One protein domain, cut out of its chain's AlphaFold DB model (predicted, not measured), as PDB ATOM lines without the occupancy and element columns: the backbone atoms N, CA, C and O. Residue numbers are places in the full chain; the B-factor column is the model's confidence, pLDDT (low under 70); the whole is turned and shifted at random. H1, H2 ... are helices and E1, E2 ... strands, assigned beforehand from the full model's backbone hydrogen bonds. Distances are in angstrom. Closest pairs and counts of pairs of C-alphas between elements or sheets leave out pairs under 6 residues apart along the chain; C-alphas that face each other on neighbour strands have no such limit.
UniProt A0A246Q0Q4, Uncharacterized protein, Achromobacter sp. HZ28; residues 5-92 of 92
ATOM      1  N   THR A   5      -6.982  46.793 -25.347       75.06
ATOM      2  CA  THR A   5      -5.724  46.811 -26.098       75.06
ATOM      3  C   THR A   5      -4.757  47.774 -25.425       75.06
ATOM      4  O   THR A   5      -5.111  48.917 -25.139       75.06
ATOM      5  N   ILE A   6      -3.548  47.296 -25.156       72.31
ATOM      6  CA  ILE A   6      -2.432  48.083 -24.644       72.31
ATOM      7  C   ILE A   6      -1.398  48.168 -25.765       72.31
ATOM      8  O   ILE A   6      -1.002  47.142 -26.318       72.31
ATOM      9  N   HIS A   7      -0.992  49.386 -26.105       68.31
ATOM     10  CA  HIS A   7      -0.034  49.663 -27.170       68.31
ATOM     11  C   HIS A   7       1.362  49.873 -26.569       68.31
ATOM     12  O   HIS A   7       1.512  50.649 -25.622       68.31
ATOM     13  N   PHE A   8       2.377  49.215 -27.128       68.38
ATOM     14  CA  PHE A   8       3.784  49.420 -26.772       68.38
ATOM     15  C   PHE A   8       4.564  49.839 -28.010       68.38
ATOM     16  O   PHE A   8       4.436  49.236 -29.077       68.38
ATOM     17  N   LEU A   9       5.411  50.844 -27.825       57.50
ATOM     18  CA  LEU A   9       6.485  51.204 -28.738       57.50
ATOM     19  C   LEU A   9       7.784  50.859 -28.017       57.50
ATOM     20  O   LEU A   9       7.969  51.257 -26.866       57.50
ATOM     21  N   PHE A  10       8.647  50.078 -28.655       55.34
ATOM     22  CA  PHE A  10       9.961  49.787 -28.093       55.34
ATOM     23  C   PHE A  10      10.903  50.951 -28.407       55.34
ATOM     24  O   PHE A  10      11.051  51.331 -29.570       55.34
ATOM     25  N   GLU A  11      11.519  51.524 -27.373       45.94
ATOM     26  CA  GLU A  11      12.623  52.471 -27.538       45.94
ATOM     27  C   GLU A  11      13.928  51.743 -27.884       45.94
ATOM     28  O   GLU A  11      14.068  50.527 -27.718       45.94
ATOM     29  N   ASP A  12      14.871  52.504 -28.430       42.59
ATOM     30  CA  ASP A  12      16.071  51.993 -29.076       42.59
ATOM     31  C   ASP A  12      17.022  51.263 -28.102       42.59
ATOM     32  O   ASP A  12      17.206  51.668 -26.955       42.59
ATOM     33  N   GLY A  13      17.674  50.195 -28.578       40.50
ATOM     34  CA  GLY A  13      18.811  49.563 -27.883       40.50
ATOM     35  C   GLY A  13      18.552  48.315 -27.024       40.50
ATOM     36  O   GLY A  13      19.511  47.716 -26.539       40.50
ATOM     37  N   ALA A  14      17.318  47.837 -26.882       45.59
ATOM     38  CA  ALA A  14      17.041  46.536 -26.270       45.59
ATOM     39  C   ALA A  14      16.002  45.804 -27.109       45.59
ATOM     40  O   ALA A  14      14.811  46.061 -26.975       45.59
ATOM     41  N   ASN A  15      16.420  44.927 -28.021       50.41
ATOM     42  CA  ASN A  15      15.448  44.345 -28.933       50.41
ATOM     43  C   ASN A  15      15.703  42.883 -29.264       50.41
ATOM     44  O   ASN A  15      16.851  42.477 -29.436       50.41
ATOM     45  N   PRO A  16      14.626  42.122 -29.492       46.16
ATOM     46  CA  PRO A  16      14.635  41.108 -30.534       46.16
ATOM     47  C   PRO A  16      13.813  41.488 -31.788       46.16
ATOM     48  O   PRO A  16      13.908  40.791 -32.792       46.16
ATOM     49  N   PHE A  17      13.046  42.582 -31.791       50.12
ATOM     50  CA  PHE A  17      12.132  43.021 -32.863       50.12
ATOM     51  C   PHE A  17      12.418  44.456 -33.320       50.12
ATOM     52  O   PHE A  17      11.751  45.364 -32.855       50.12
ATOM     53  N   ALA A  18      13.436  44.641 -34.169       47.03
ATOM     54  CA  ALA A  18      13.833  45.843 -34.931       47.03
ATOM     55  C   ALA A  18      13.162  47.214 -34.631       47.03
ATOM     56  O   ALA A  18      11.948  47.349 -34.531       47.03
ATOM     57  N   LEU A  19      13.991  48.262 -34.578       54.12
ATOM     58  CA  LEU A  19      13.620  49.687 -34.547       54.12
ATOM     59  C   LEU A  19      12.327  49.961 -35.353       54.12
ATOM     60  O   LEU A  19      12.254  49.618 -36.529       54.12
ATOM     61  N   GLY A  20      11.294  50.523 -34.713       57.59
ATOM     62  CA  GLY A  20       9.981  50.740 -35.344       57.59
ATOM     63  C   GLY A  20       8.959  49.604 -35.177       57.59
ATOM     64  O   GLY A  20       7.909  49.628 -35.826       57.59
ATOM     65  N   ALA A  21       9.230  48.621 -34.313       65.94
ATOM     66  CA  ALA A  21       8.247  47.623 -33.913       65.94
ATOM     67  C   ALA A  21       7.239  48.174 -32.888       65.94
ATOM     68  O   ALA A  21       7.600  48.692 -31.830       65.94
ATOM     69  N   GLN A  22       5.960  47.991 -33.190       75.94
ATOM     70  CA  GLN A  22       4.829  48.198 -32.299       75.94
ATOM     71  C   GLN A  22       4.273  46.838 -31.883       75.94
ATOM     72  O   GLN A  22       4.087  45.949 -32.716       75.94
ATOM     73  N   VAL A  23       3.968  46.682 -30.599       80.94
ATOM     74  CA  VAL A  23       3.198  45.534 -30.115       80.94
ATOM     75  C   VAL A  23       1.861  46.020 -29.581       80.94
ATOM     76  O   VAL A  23       1.799  46.969 -28.807       80.94
ATOM     77  N   ASP A  24       0.790  45.344 -29.977       83.44
ATOM     78  CA  ASP A  24      -0.544  45.537 -29.417       83.44
ATOM     79  C   ASP A  24      -0.896  44.305 -28.585       83.44
ATOM     80  O   ASP A  24      -1.151  43.229 -29.134       83.44
ATOM     81  N   LEU A  25      -0.895  44.442 -27.260       84.38
ATOM     82  CA  LEU A  25      -1.250  43.373 -26.326       84.38
ATOM     83  C   LEU A  25      -2.724  43.484 -25.969       84.38
ATOM     84  O   LEU A  25      -3.207  44.532 -25.548       84.38
ATOM     85  N   TYR A  26      -3.438  42.380 -26.116       84.19
ATOM     86  CA  TYR A  26      -4.847  42.278 -25.784       84.19
ATOM     87  C   TYR A  26      -4.969  41.593 -24.432       84.19
ATOM     88  O   TYR A  26      -4.552  40.443 -24.267       84.19
ATOM     89  N   CYS A  27      -5.543  42.312 -23.474       82.75
ATOM     90  CA  CYS A  27      -5.658  41.875 -22.093       82.75
ATOM     91  C   CYS A  27      -7.121  41.792 -21.663       82.75
ATOM     92  O   CYS A  27      -7.934  42.656 -21.998       82.75
ATOM     93  N   TYR A  28      -7.440  40.807 -20.829       81.75
ATOM     94  CA  TYR A  28      -8.637  40.849 -20.001       81.75
ATOM     95  C   TYR A  28      -8.338  41.512 -18.667       81.75
ATOM     96  O   TYR A  28      -7.256  41.377 -18.096       81.75
ATOM     97  N   VAL A  29      -9.341  42.229 -18.184       77.94
ATOM     98  CA  VAL A  29      -9.351  42.868 -16.878       77.94
ATOM     99  C   VAL A  29     -10.133  41.956 -15.951       77.94
ATOM    100  O   VAL A  29     -11.318  41.733 -16.192       77.94
ATOM    101  N   ASP A  30      -9.491  41.461 -14.901       70.88
ATOM    102  CA  ASP A  30     -10.201  40.867 -13.774       70.88
ATOM    103  C   ASP A  30     -10.055  41.772 -12.555       70.88
ATOM    104  O   ASP A  30      -8.965  42.258 -12.220       70.88
ATOM    105  N   HIS A  31     -11.176  42.006 -11.891       60.38
ATOM    106  CA  HIS A  31     -11.202  42.777 -10.665       60.38
ATOM    107  C   HIS A  31     -11.032  41.802  -9.507       60.38
ATOM    108  O   HIS A  31     -11.905  40.977  -9.256       60.38
ATOM    109  N   ILE A  32      -9.921  41.918  -8.776       58.47
ATOM    110  CA  ILE A  32      -9.659  41.051  -7.617       58.47
ATOM    111  C   ILE A  32     -10.732  41.269  -6.524       58.47
ATOM    112  O   ILE A  32     -10.988  40.376  -5.723       58.47
ATOM    113  N   ASP A  33     -11.399  42.431  -6.514       54.88
ATOM    114  CA  ASP A  33     -12.546  42.732  -5.651       54.88
ATOM    115  C   ASP A  33     -13.576  43.603  -6.402       54.88
ATOM    116  O   ASP A  33     -13.208  44.367  -7.291       54.88
ATOM    117  N   ARG A  34     -14.857  43.551  -6.013       56.69
ATOM    118  CA  ARG A  34     -15.969  44.343  -6.583       56.69
ATOM    119  C   ARG A  34     -15.832  45.854  -6.356       56.69
ATOM    120  O   ARG A  34     -16.663  46.622  -6.838       56.69
ATOM    121  N   ASN A  35     -14.812  46.291  -5.621       61.16
ATOM    122  CA  ASN A  35     -14.486  47.697  -5.456       61.16
ATOM    123  C   ASN A  35     -13.774  48.233  -6.722       61.16
ATOM    124  O   ASN A  35     -12.714  47.716  -7.082       61.16
ATOM    125  N   PRO A  36     -14.285  49.287  -7.384       55.81
ATOM    126  CA  PRO A  36     -13.665  49.874  -8.579       55.81
ATOM    127  C   PRO A  36     -12.270  50.476  -8.335       55.81
ATOM    128  O   PRO A  36     -11.527  50.686  -9.287       55.81
ATOM    129  N   HIS A  37     -11.885  50.709  -7.075       53.53
ATOM    130  CA  HIS A  37     -10.527  51.117  -6.689       53.53
ATOM    131  C   HIS A  37      -9.607  49.938  -6.331       53.53
ATOM    132  O   HIS A  37      -8.470  50.148  -5.904       53.53
ATOM    133  N   SER A  38     -10.090  48.697  -6.450       57.06
ATOM    134  CA  SER A  38      -9.297  47.510  -6.138       57.06
ATOM    135  C   SER A  38      -8.182  47.293  -7.155       57.06
ATOM    136  O   SER A  38      -8.221  47.783  -8.286       57.06
ATOM    137  N   LYS A  39      -7.177  46.521  -6.742       60.72
ATOM    138  CA  LYS A  39      -6.081  46.100  -7.610       60.72
ATOM    139  C   LYS A  39      -6.670  45.370  -8.818       60.72
ATOM    140  O   LYS A  39      -7.291  44.318  -8.681       60.72
ATOM    141  N   VAL A  40      -6.464  45.948  -9.993       67.31
ATOM    142  CA  VAL A  40      -6.819  45.329 -11.264       67.31
ATOM    143  C   VAL A  40      -5.739  44.320 -11.626       67.31
ATOM    144  O   VAL A  40      -4.550  44.647 -11.587       67.31
ATOM    145  N   LYS A  41      -6.146  43.102 -11.985       75.06
ATOM    146  CA  LYS A  41      -5.247  42.116 -12.575       75.06
ATOM    147  C   LYS A  41      -5.480  42.072 -14.080       75.06
ATOM    148  O   LYS A  41      -6.606  41.890 -14.536       75.06
ATOM    149  N   LEU A  42      -4.405  42.266 -14.835       81.44
ATOM    150  CA  LEU A  42      -4.408  42.154 -16.287       81.44
ATOM    151  C   LEU A  42      -3.955  40.749 -16.679       81.44
ATOM    152  O   LEU A  42      -2.950  40.259 -16.163       81.44
ATOM    153  N   PHE A  43      -4.702  40.122 -17.580       82.31
ATOM    154  CA  PHE A  43      -4.404  38.804 -18.129       82.31
ATOM    155  C   PHE A  43      -4.178  38.936 -19.631       82.31
ATOM    156  O   PHE A  43      -5.149  39.185 -20.351       82.31
ATOM    157  N   PRO A  44      -2.934  38.814 -20.114       85.50
ATOM    158  CA  PRO A  44      -2.667  38.942 -21.532       85.50
ATOM    159  C   PRO A  44      -3.066  37.655 -22.263       85.50
ATOM    160  O   PRO A  44      -2.688  36.558 -21.856       85.50
ATOM    161  N   GLU A  45      -3.845  37.795 -23.336       86.44
ATOM    162  CA  GLU A  45      -4.351  36.678 -24.149       86.44
ATOM    163  C   GLU A  45      -3.567  36.529 -25.455       86.44
ATOM    164  O   GLU A  45      -3.255  35.423 -25.890       86.44
ATOM    165  N   ARG A  46      -3.267  37.653 -26.110       85.94
ATOM    166  CA  ARG A  46      -2.579  37.676 -27.403       85.94
ATOM    167  C   ARG A  46      -1.832  38.984 -27.593       85.94
ATOM    168  O   ARG A  46      -2.231  40.012 -27.051       85.94
ATOM    169  N   ALA A  47      -0.812  38.951 -28.437       85.88
ATOM    170  CA  ALA A  47      -0.111  40.133 -28.905       85.88
ATOM    171  C   ALA A  47      -0.056  40.132 -30.433       85.88
ATOM    172  O   ALA A  47       0.062  39.075 -31.054       85.88
ATOM    173  N   VAL A  48      -0.147  41.316 -31.028       86.31
ATOM    174  CA  VAL A  48       0.090  41.540 -32.455       86.31
ATOM    175  C   VAL A  48       1.370  42.342 -32.583       86.31
ATOM    176  O   VAL A  48       1.495  43.390 -31.958       86.31
ATOM    177  N   LEU A  49       2.317  41.835 -33.368       85.50
ATOM    178  CA  LEU A  49       3.546  42.542 -33.698       85.50
ATOM    179  C   LEU A  49       3.365  43.237 -35.042       85.50
ATOM    180  O   LEU A  49       3.017  42.590 -36.027       85.50
ATOM    181  N   THR A  50       3.654  44.526 -35.081       83.56
ATOM    182  CA  THR A  50       3.654  45.337 -36.293       83.56
ATOM    183  C   THR A  50       5.035  45.955 -36.447       83.56
ATOM    184  O   THR A  50       5.531  46.561 -35.507       83.56
ATOM    185  N   VAL A  51       5.669  45.817 -37.607       81.94
ATOM    186  CA  VAL A  51       6.973  46.427 -37.913       81.94
ATOM    187  C   VAL A  51       6.792  47.296 -39.145       81.94
ATOM    188  O   VAL A  51       6.302  46.807 -40.159       81.94
ATOM    189  N   GLU A  52       7.111  48.589 -39.043       81.50
ATOM    190  CA  GLU A  52       6.955  49.553 -40.150       81.50
ATOM    191  C   GLU A  52       5.537  49.549 -40.774       81.50
ATOM    192  O   GLU A  52       5.352  49.702 -41.979       81.50
ATOM    193  N   GLY A  53       4.506  49.340 -39.947       80.19
ATOM    194  CA  GLY A  53       3.106  49.262 -40.388       80.19
ATOM    195  C   GLY A  53       2.668  47.903 -40.949       80.19
ATOM    196  O   GLY A  53       1.500  47.741 -41.300       80.19
ATOM    197  N   VAL A  54       3.559  46.908 -41.001       81.44
ATOM    198  CA  VAL A  54       3.260  45.546 -41.466       81.44
ATOM    199  C   VAL A  54       3.066  44.605 -40.284       81.44
ATOM    200  O   VAL A  54       3.943  44.478 -39.431       81.44
ATOM    201  N   VAL A  55       1.934  43.898 -40.248       85.62
ATOM    202  CA  VAL A  55       1.673  42.872 -39.228       85.62
ATOM    203  C   VAL A  55       2.572  41.664 -39.473       85.62
ATOM    204  O   VAL A  55       2.464  40.984 -40.495       85.62
ATOM    205  N   VAL A  56       3.438  41.377 -38.509       83.38
ATOM    206  CA  VAL A  56       4.328  40.222 -38.520       83.38
ATOM    207  C   VAL A  56       3.604  39.043 -37.862       83.38
ATOM    208  O   VAL A  56       3.228  39.131 -36.688       83.38
ATOM    209  N   PRO A  57       3.409  37.916 -38.572       78.81
ATOM    210  CA  PRO A  57       2.780  36.736 -37.998       78.81
ATOM    211  C   PRO A  57       3.731  36.087 -36.987       78.81
ATOM    212  O   PRO A  57       4.611  35.303 -37.338       78.81
ATOM    213  N   LYS A  58       3.546  36.422 -35.711       81.81
ATOM    214  CA  LYS A  58       4.240  35.809 -34.577       81.81
ATOM    215  C   LYS A  58       3.212  35.311 -33.572       81.81
ATOM    216  O   LYS A  58       2.349  36.061 -33.128       81.81
ATOM    217  N   VAL A  59       3.334  34.043 -33.196       85.06
ATOM    218  CA  VAL A  59       2.593  33.478 -32.066       85.06
ATOM    219  C   VAL A  59       3.443  33.683 -30.822       85.06
ATOM    220  O   VAL A  59       4.569  33.194 -30.756       85.06
ATOM    221  N   PHE A  60       2.916  34.437 -29.864       83.69
ATOM    222  CA  PHE A  60       3.564  34.663 -28.579       83.69
ATOM    223  C   PHE A  60       3.164  33.563 -27.600       83.69
ATOM    224  O   PHE A  60       1.992  33.202 -27.492       83.69
ATOM    225  N   THR A  61       4.144  33.038 -26.877       88.94
ATOM    226  CA  THR A  61       3.907  32.166 -25.726       88.94
ATOM    227  C   THR A  61       3.343  32.966 -24.554       88.94
ATOM    228  O   THR A  61       3.568  34.172 -24.450       88.94
ATOM    229  N   GLN A  62       2.668  32.294 -23.615       86.62
ATOM    230  CA  GLN A  62       2.169  32.961 -22.407       86.62
ATOM    231  C   GLN A  62       3.293  33.660 -21.626       86.62
ATOM    232  O   GLN A  62       3.114  34.782 -21.168       86.62
ATOM    233  N   ALA A  63       4.475  33.042 -21.546       85.50
ATOM    234  CA  ALA A  63       5.634  33.636 -20.886       85.50
ATOM    235  C   ALA A  63       6.106  34.934 -21.571       85.50
ATOM    236  O   ALA A  63       6.452  35.892 -20.884       85.50
ATOM    237  N   GLU A  64       6.096  34.995 -22.909       83.62
ATOM    238  CA  GLU A  64       6.417  36.228 -23.643       83.62
ATOM    239  C   GLU A  64       5.352  37.312 -23.418       83.62
ATOM    240  O   GLU A  64       5.696  38.474 -23.216       83.62
ATOM    241  N   LEU A  65       4.070  36.938 -23.413       85.81
ATOM    242  CA  LEU A  65       2.964  37.859 -23.143       85.81
ATOM    243  C   LEU A  65       3.060  38.474 -21.739       85.81
ATOM    244  O   LEU A  65       2.925  39.690 -21.580       85.81
ATOM    245  N   ASP A  66       3.341  37.646 -20.733       83.38
ATOM    246  CA  ASP A  66       3.519  38.084 -19.348       83.38
ATOM    247  C   ASP A  66       4.752  38.989 -19.203       83.38
ATOM    248  O   ASP A  66       4.699  39.996 -18.492       83.38
ATOM    249  N   ALA A  67       5.846  38.686 -19.913       82.44
ATOM    250  CA  ALA A  67       7.049  39.515 -19.923       82.44
ATOM    251  C   ALA A  67       6.801  40.902 -20.543       82.44
ATOM    252  O   ALA A  67       7.236  41.908 -19.980       82.44
ATOM    253  N   ILE A  68       6.060  40.975 -21.657       82.00
ATOM    254  CA  ILE A  68       5.679  42.245 -22.304       82.00
ATOM    255  C   ILE A  68       4.831  43.093 -21.349       82.00
ATOM    256  O   ILE A  68       5.106  44.277 -21.143       82.00
ATOM    257  N   LEU A  69       3.829  42.479 -20.715       83.25
ATOM    258  CA  LEU A  69       2.980  43.160 -19.741       83.25
ATOM    259  C   LEU A  69       3.786  43.664 -18.535       83.25
ATOM    260  O   LEU A  69       3.602  44.802 -18.097       83.25
ATOM    261  N   ALA A  70       4.684  42.836 -17.999       81.56
ATOM    262  CA  ALA A  70       5.520  43.189 -16.859       81.56
ATOM    263  C   ALA A  70       6.449  44.371 -17.170       81.56
ATOM    264  O   ALA A  70       6.520  45.308 -16.371       81.56
ATOM    265  N   ALA A  71       7.096  44.370 -18.341       78.25
ATOM    266  CA  ALA A  71       7.967  45.459 -18.778       78.25
ATOM    267  C   ALA A  71       7.218  46.801 -18.829       78.25
ATOM    268  O   ALA A  71       7.713  47.817 -18.344       78.25
ATOM    269  N   HIS A  72       5.980  46.801 -19.327       76.19
ATOM    270  CA  HIS A  72       5.155  48.006 -19.366       76.19
ATOM    271  C   HIS A  72       4.728  48.504 -17.991       76.19
ATOM    272  O   HIS A  72       4.833  49.696 -17.705       76.19
ATOM    273  N   LEU A  73       4.266  47.603 -17.120       76.06
ATOM    274  CA  LEU A  73       3.882  47.974 -15.759       76.06
ATOM    275  C   LEU A  73       5.077  48.517 -14.968       76.06
ATOM    276  O   LEU A  73       4.909  49.411 -14.138       76.06
ATOM    277  N   GLN A  74       6.281  48.001 -15.228       72.75
ATOM    278  CA  GLN A  74       7.512  48.531 -14.656       72.75
ATOM    279  C   GLN A  74       7.842  49.919 -15.219       72.75
ATOM    280  O   GLN A  74       8.066  50.834 -14.431       72.75
ATOM    281  N   GLY A  75       7.789  50.112 -16.542       66.75
ATOM    282  CA  GLY A  75       8.023  51.415 -17.177       66.75
ATOM    283  C   GLY A  75       7.058  52.506 -16.697       66.75
ATOM    284  O   GLY A  75       7.486  53.610 -16.367       66.75
ATOM    285  N   GLN A  76       5.767  52.186 -16.553       66.56
ATOM    286  CA  GLN A  76       4.770  53.116 -16.008       66.56
ATOM    287  C   GLN A  76       5.045  53.505 -14.552       66.56
ATOM    288  O   GLN A  76       4.778  54.642 -14.158       66.56
ATOM    289  N   ARG A  77       5.554  52.574 -13.734       63.78
ATOM    290  CA  ARG A  77       5.949  52.882 -12.352       63.78
ATOM    291  C   ARG A  77       7.124  53.846 -12.322       63.78
ATOM    292  O   ARG A  77       7.029  54.848 -11.625       63.78
ATOM    293  N   THR A  78       8.165  53.576 -13.108       59.97
ATOM    294  CA  THR A  78       9.345  54.444 -13.184       59.97
ATOM    295  C   THR A  78       8.966  55.854 -13.626       59.97
ATOM    296  O   THR A  78       9.278  56.804 -12.921       59.97
ATOM    297  N   ALA A  79       8.192  55.996 -14.708       57.31
ATOM    298  CA  ALA A  79       7.752  57.306 -15.192       57.31
ATOM    299  C   ALA A  79       6.956  58.087 -14.129       57.31
ATOM    300  O   ALA A  79       7.179  59.277 -13.921       57.31
ATOM    301  N   ARG A  80       6.061  57.405 -13.403       60.44
ATOM    302  CA  ARG A  80       5.258  58.024 -12.341       60.44
ATOM    303  C   ARG A  80       6.094  58.432 -11.126       60.44
ATOM    304  O   ARG A  80       5.787  59.436 -10.480       60.44
ATOM    305  N   ASP A  81       7.106  57.645 -10.778       63.41
ATOM    306  CA  ASP A  81       8.019  57.970  -9.685       63.41
ATOM    307  C   ASP A  81       8.944  59.138 -10.071       63.41
ATOM    308  O   ASP A  81       9.118  60.054  -9.264       63.41
ATOM    309  N   ASP A  82       9.425  59.188 -11.317       61.03
ATOM    310  CA  ASP A  82      10.217  60.304 -11.849       61.03
ATOM    311  C   ASP A  82       9.414  61.617 -11.874       61.03
ATOM    312  O   ASP A  82       9.897  62.650 -11.399       61.03
ATOM    313  N   GLU A  83       8.152  61.586 -12.320       58.81
ATOM    314  CA  GLU A  83       7.251  62.746 -12.259       58.81
ATOM    315  C   GLU A  83       7.020  63.232 -10.819       58.81
ATOM    316  O   GLU A  83       7.000  64.440 -10.564       58.81
ATOM    317  N   ARG A  84       6.876  62.312  -9.853       56.06
ATOM    318  CA  ARG A  84       6.750  62.679  -8.433       56.06
ATOM    319  C   ARG A  84       8.016  63.350  -7.912       56.06
ATOM    320  O   ARG A  84       7.911  64.350  -7.206       56.06
ATOM    321  N   ILE A  85       9.197  62.822  -8.234       65.19
ATOM    322  CA  ILE A  85      10.483  63.398  -7.808       65.19
ATOM    323  C   ILE A  85      10.644  64.819  -8.363       65.19
ATOM    324  O   ILE A  85      11.027  65.728  -7.624       65.19
ATOM    325  N   GLU A  86      10.303  65.031  -9.633       63.31
ATOM    326  CA  GLU A  86      10.372  66.342 -10.280       63.31
ATOM    327  C   GLU A  86       9.388  67.350  -9.654       63.31
ATOM    328  O   GLU A  86       9.743  68.506  -9.417       63.31
ATOM    329  N   GLN A  87       8.174  66.915  -9.295       56.75
ATOM    330  CA  GLN A  87       7.219  67.753  -8.560       56.75
ATOM    331  C   GLN A  87       7.751  68.179  -7.185       56.75
ATOM    332  O   GLN A  87       7.619  69.349  -6.825       56.75
ATOM    333  N   TYR A  88       8.395  67.275  -6.436       61.12
ATOM    334  CA  TYR A  88       9.016  67.628  -5.152       61.12
ATOM    335  C   TYR A  88      10.172  68.621  -5.309       61.12
ATOM    336  O   TYR A  88      10.324  69.499  -4.466       61.12
ATOM    337  N   ARG A  89      10.959  68.527  -6.388       59.62
ATOM    338  CA  ARG A  89      12.055  69.473  -6.666       59.62
ATOM    339  C   ARG A  89      11.575  70.875  -7.031       59.62
ATOM    340  O   ARG A  89      12.265  71.829  -6.715       59.62
ATOM    341  N   ARG A  90      10.422  71.009  -7.691       64.25
ATOM    342  CA  ARG A  90       9.845  72.319  -8.059       64.25
ATOM    343  C   ARG A  90       9.115  73.012  -6.912       64.25
ATOM    344  O   ARG A  90       8.864  74.209  -6.993       64.25
ATOM    345  N   ALA A  91       8.722  72.252  -5.894       64.00
ATOM    346  CA  ALA A  91       8.021  72.754  -4.717       64.00
ATOM    347  C   ALA A  91       8.963  73.132  -3.553       64.00
ATOM    348  O   ALA A  91       8.469  73.585  -2.519       64.00
ATOM    349  N   ALA A  92      10.276  72.927  -3.709       55.00
ATOM    350  CA  ALA A  92      11.333  73.284  -2.760       55.00
ATOM    351  C   ALA A  92      12.129  74.494  -3.266       55.00
ATOM    352  O   ALA A  92      12.539  75.309  -2.410       55.00
TER     353      ALA A  92
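This is residues 5 to 92 of the 92 residues of an uncharacterized protein of Achromobacter sp. HZ28 (UniProt A0A246Q0Q4). A strongly twisted wall of four antiparallel strands, built on the long hairpin E2 and E3, has one long helix, H1, crossing one of its faces; the other face has no named helix on it. H1 packs on the sheet with residues 62 to 72 and then sticks out past it as a long arm, while at another end of the model the turn between E2 and E3 sticks out with residues 33 to 38. The printed part has 88 residues, with four named strands and one named helix in the order E1, E2, E3, E4, H1, and its class is mixed, helices and strands. The sheet's order is E1, E2, E3, E4, all antiparallel. The whole is loose, with a radius of gyration of the C-alphas of 16.1 A, and its outline is flat, spanning 50 by 37 by 20 A.

The sheet is a meander, each strand the antiparallel neighbour of the one before: E1, residues 5 to 9, E2, residues 21 to 31, E3, residues 40 to 51, and E4, residues 54 to 56. E2 and E3 are inner strands and form a hairpin, with 162 degrees between their directions; N 24 and O 48 are 2.9 A apart and N 43 and O 28 are 2.9 A apart, both within hydrogen-bond range. E3 bends by 65 degrees at residue 45. The edge strand E1 forms a hairpin with E2 at 145 degrees, and N 6 and O 25 are within hydrogen-bond range at 2.8 A. The edge strand E4 forms a hairpin with E3 at 116 degrees, and N 51 and O 54 are within hydrogen-bond range at 2.8 A. E1 and E4 are apart. From edge to edge the strands' lines turn by 78 degrees. H1, residues 62 to 90, is on the sheet at a height over the sheet of 7.8 A. It lies over E2 and E3, over E3 only just, with 3 of its C-alphas falling there; it only just misses lying over E1, where 2 fall. On the local plane its line stands at 89 degrees to that of E2, across the strands. The closest C-alphas of H1 and E3 are those of Leu 65 and Pro 44, 6.0 A apart; those of H1 and E1 are His 72 and Phe 8, 7.7 A apart. In H1 every O i to N i+4 pair is within hydrogen-bond range.

E3, the longest strand by residues, measures 30.0 A from C-alpha 40 to C-alpha 51, and E2 measures 30.7 A from C-alpha 21 to C-alpha 31. E1 begins at C-alpha 5, at (-5.724, 46.811, -26.098), and is 13.2 A long. E4 has three residues and is 6.2 A long. H1 begins at C-alpha 62, at (2.169, 32.961, -22.407), and ends 42.6 A away at C-alpha 90, at (9.845, 72.319, -8.059).

The two C-alphas farthest apart are those of Pro 57 and Ala 92, at 51.5 A. Residues 73 to 92, of which 73 to 90 belong to H1, stand free, and so do residues 33 to 38; the body without them spans 37 by 22 by 18 A. The link from E1 to E2, 11 residues, is long; that from E2 to E3, 8 residues, is short; those from E3 to E4 and from E4 to H1 are tight. The printed part has no cut, and residue 92 is the chain's last. The mean pLDDT of the printed part is 70.0, with residues 7 to 21, 31 to 40 and 75 to 92 under 70.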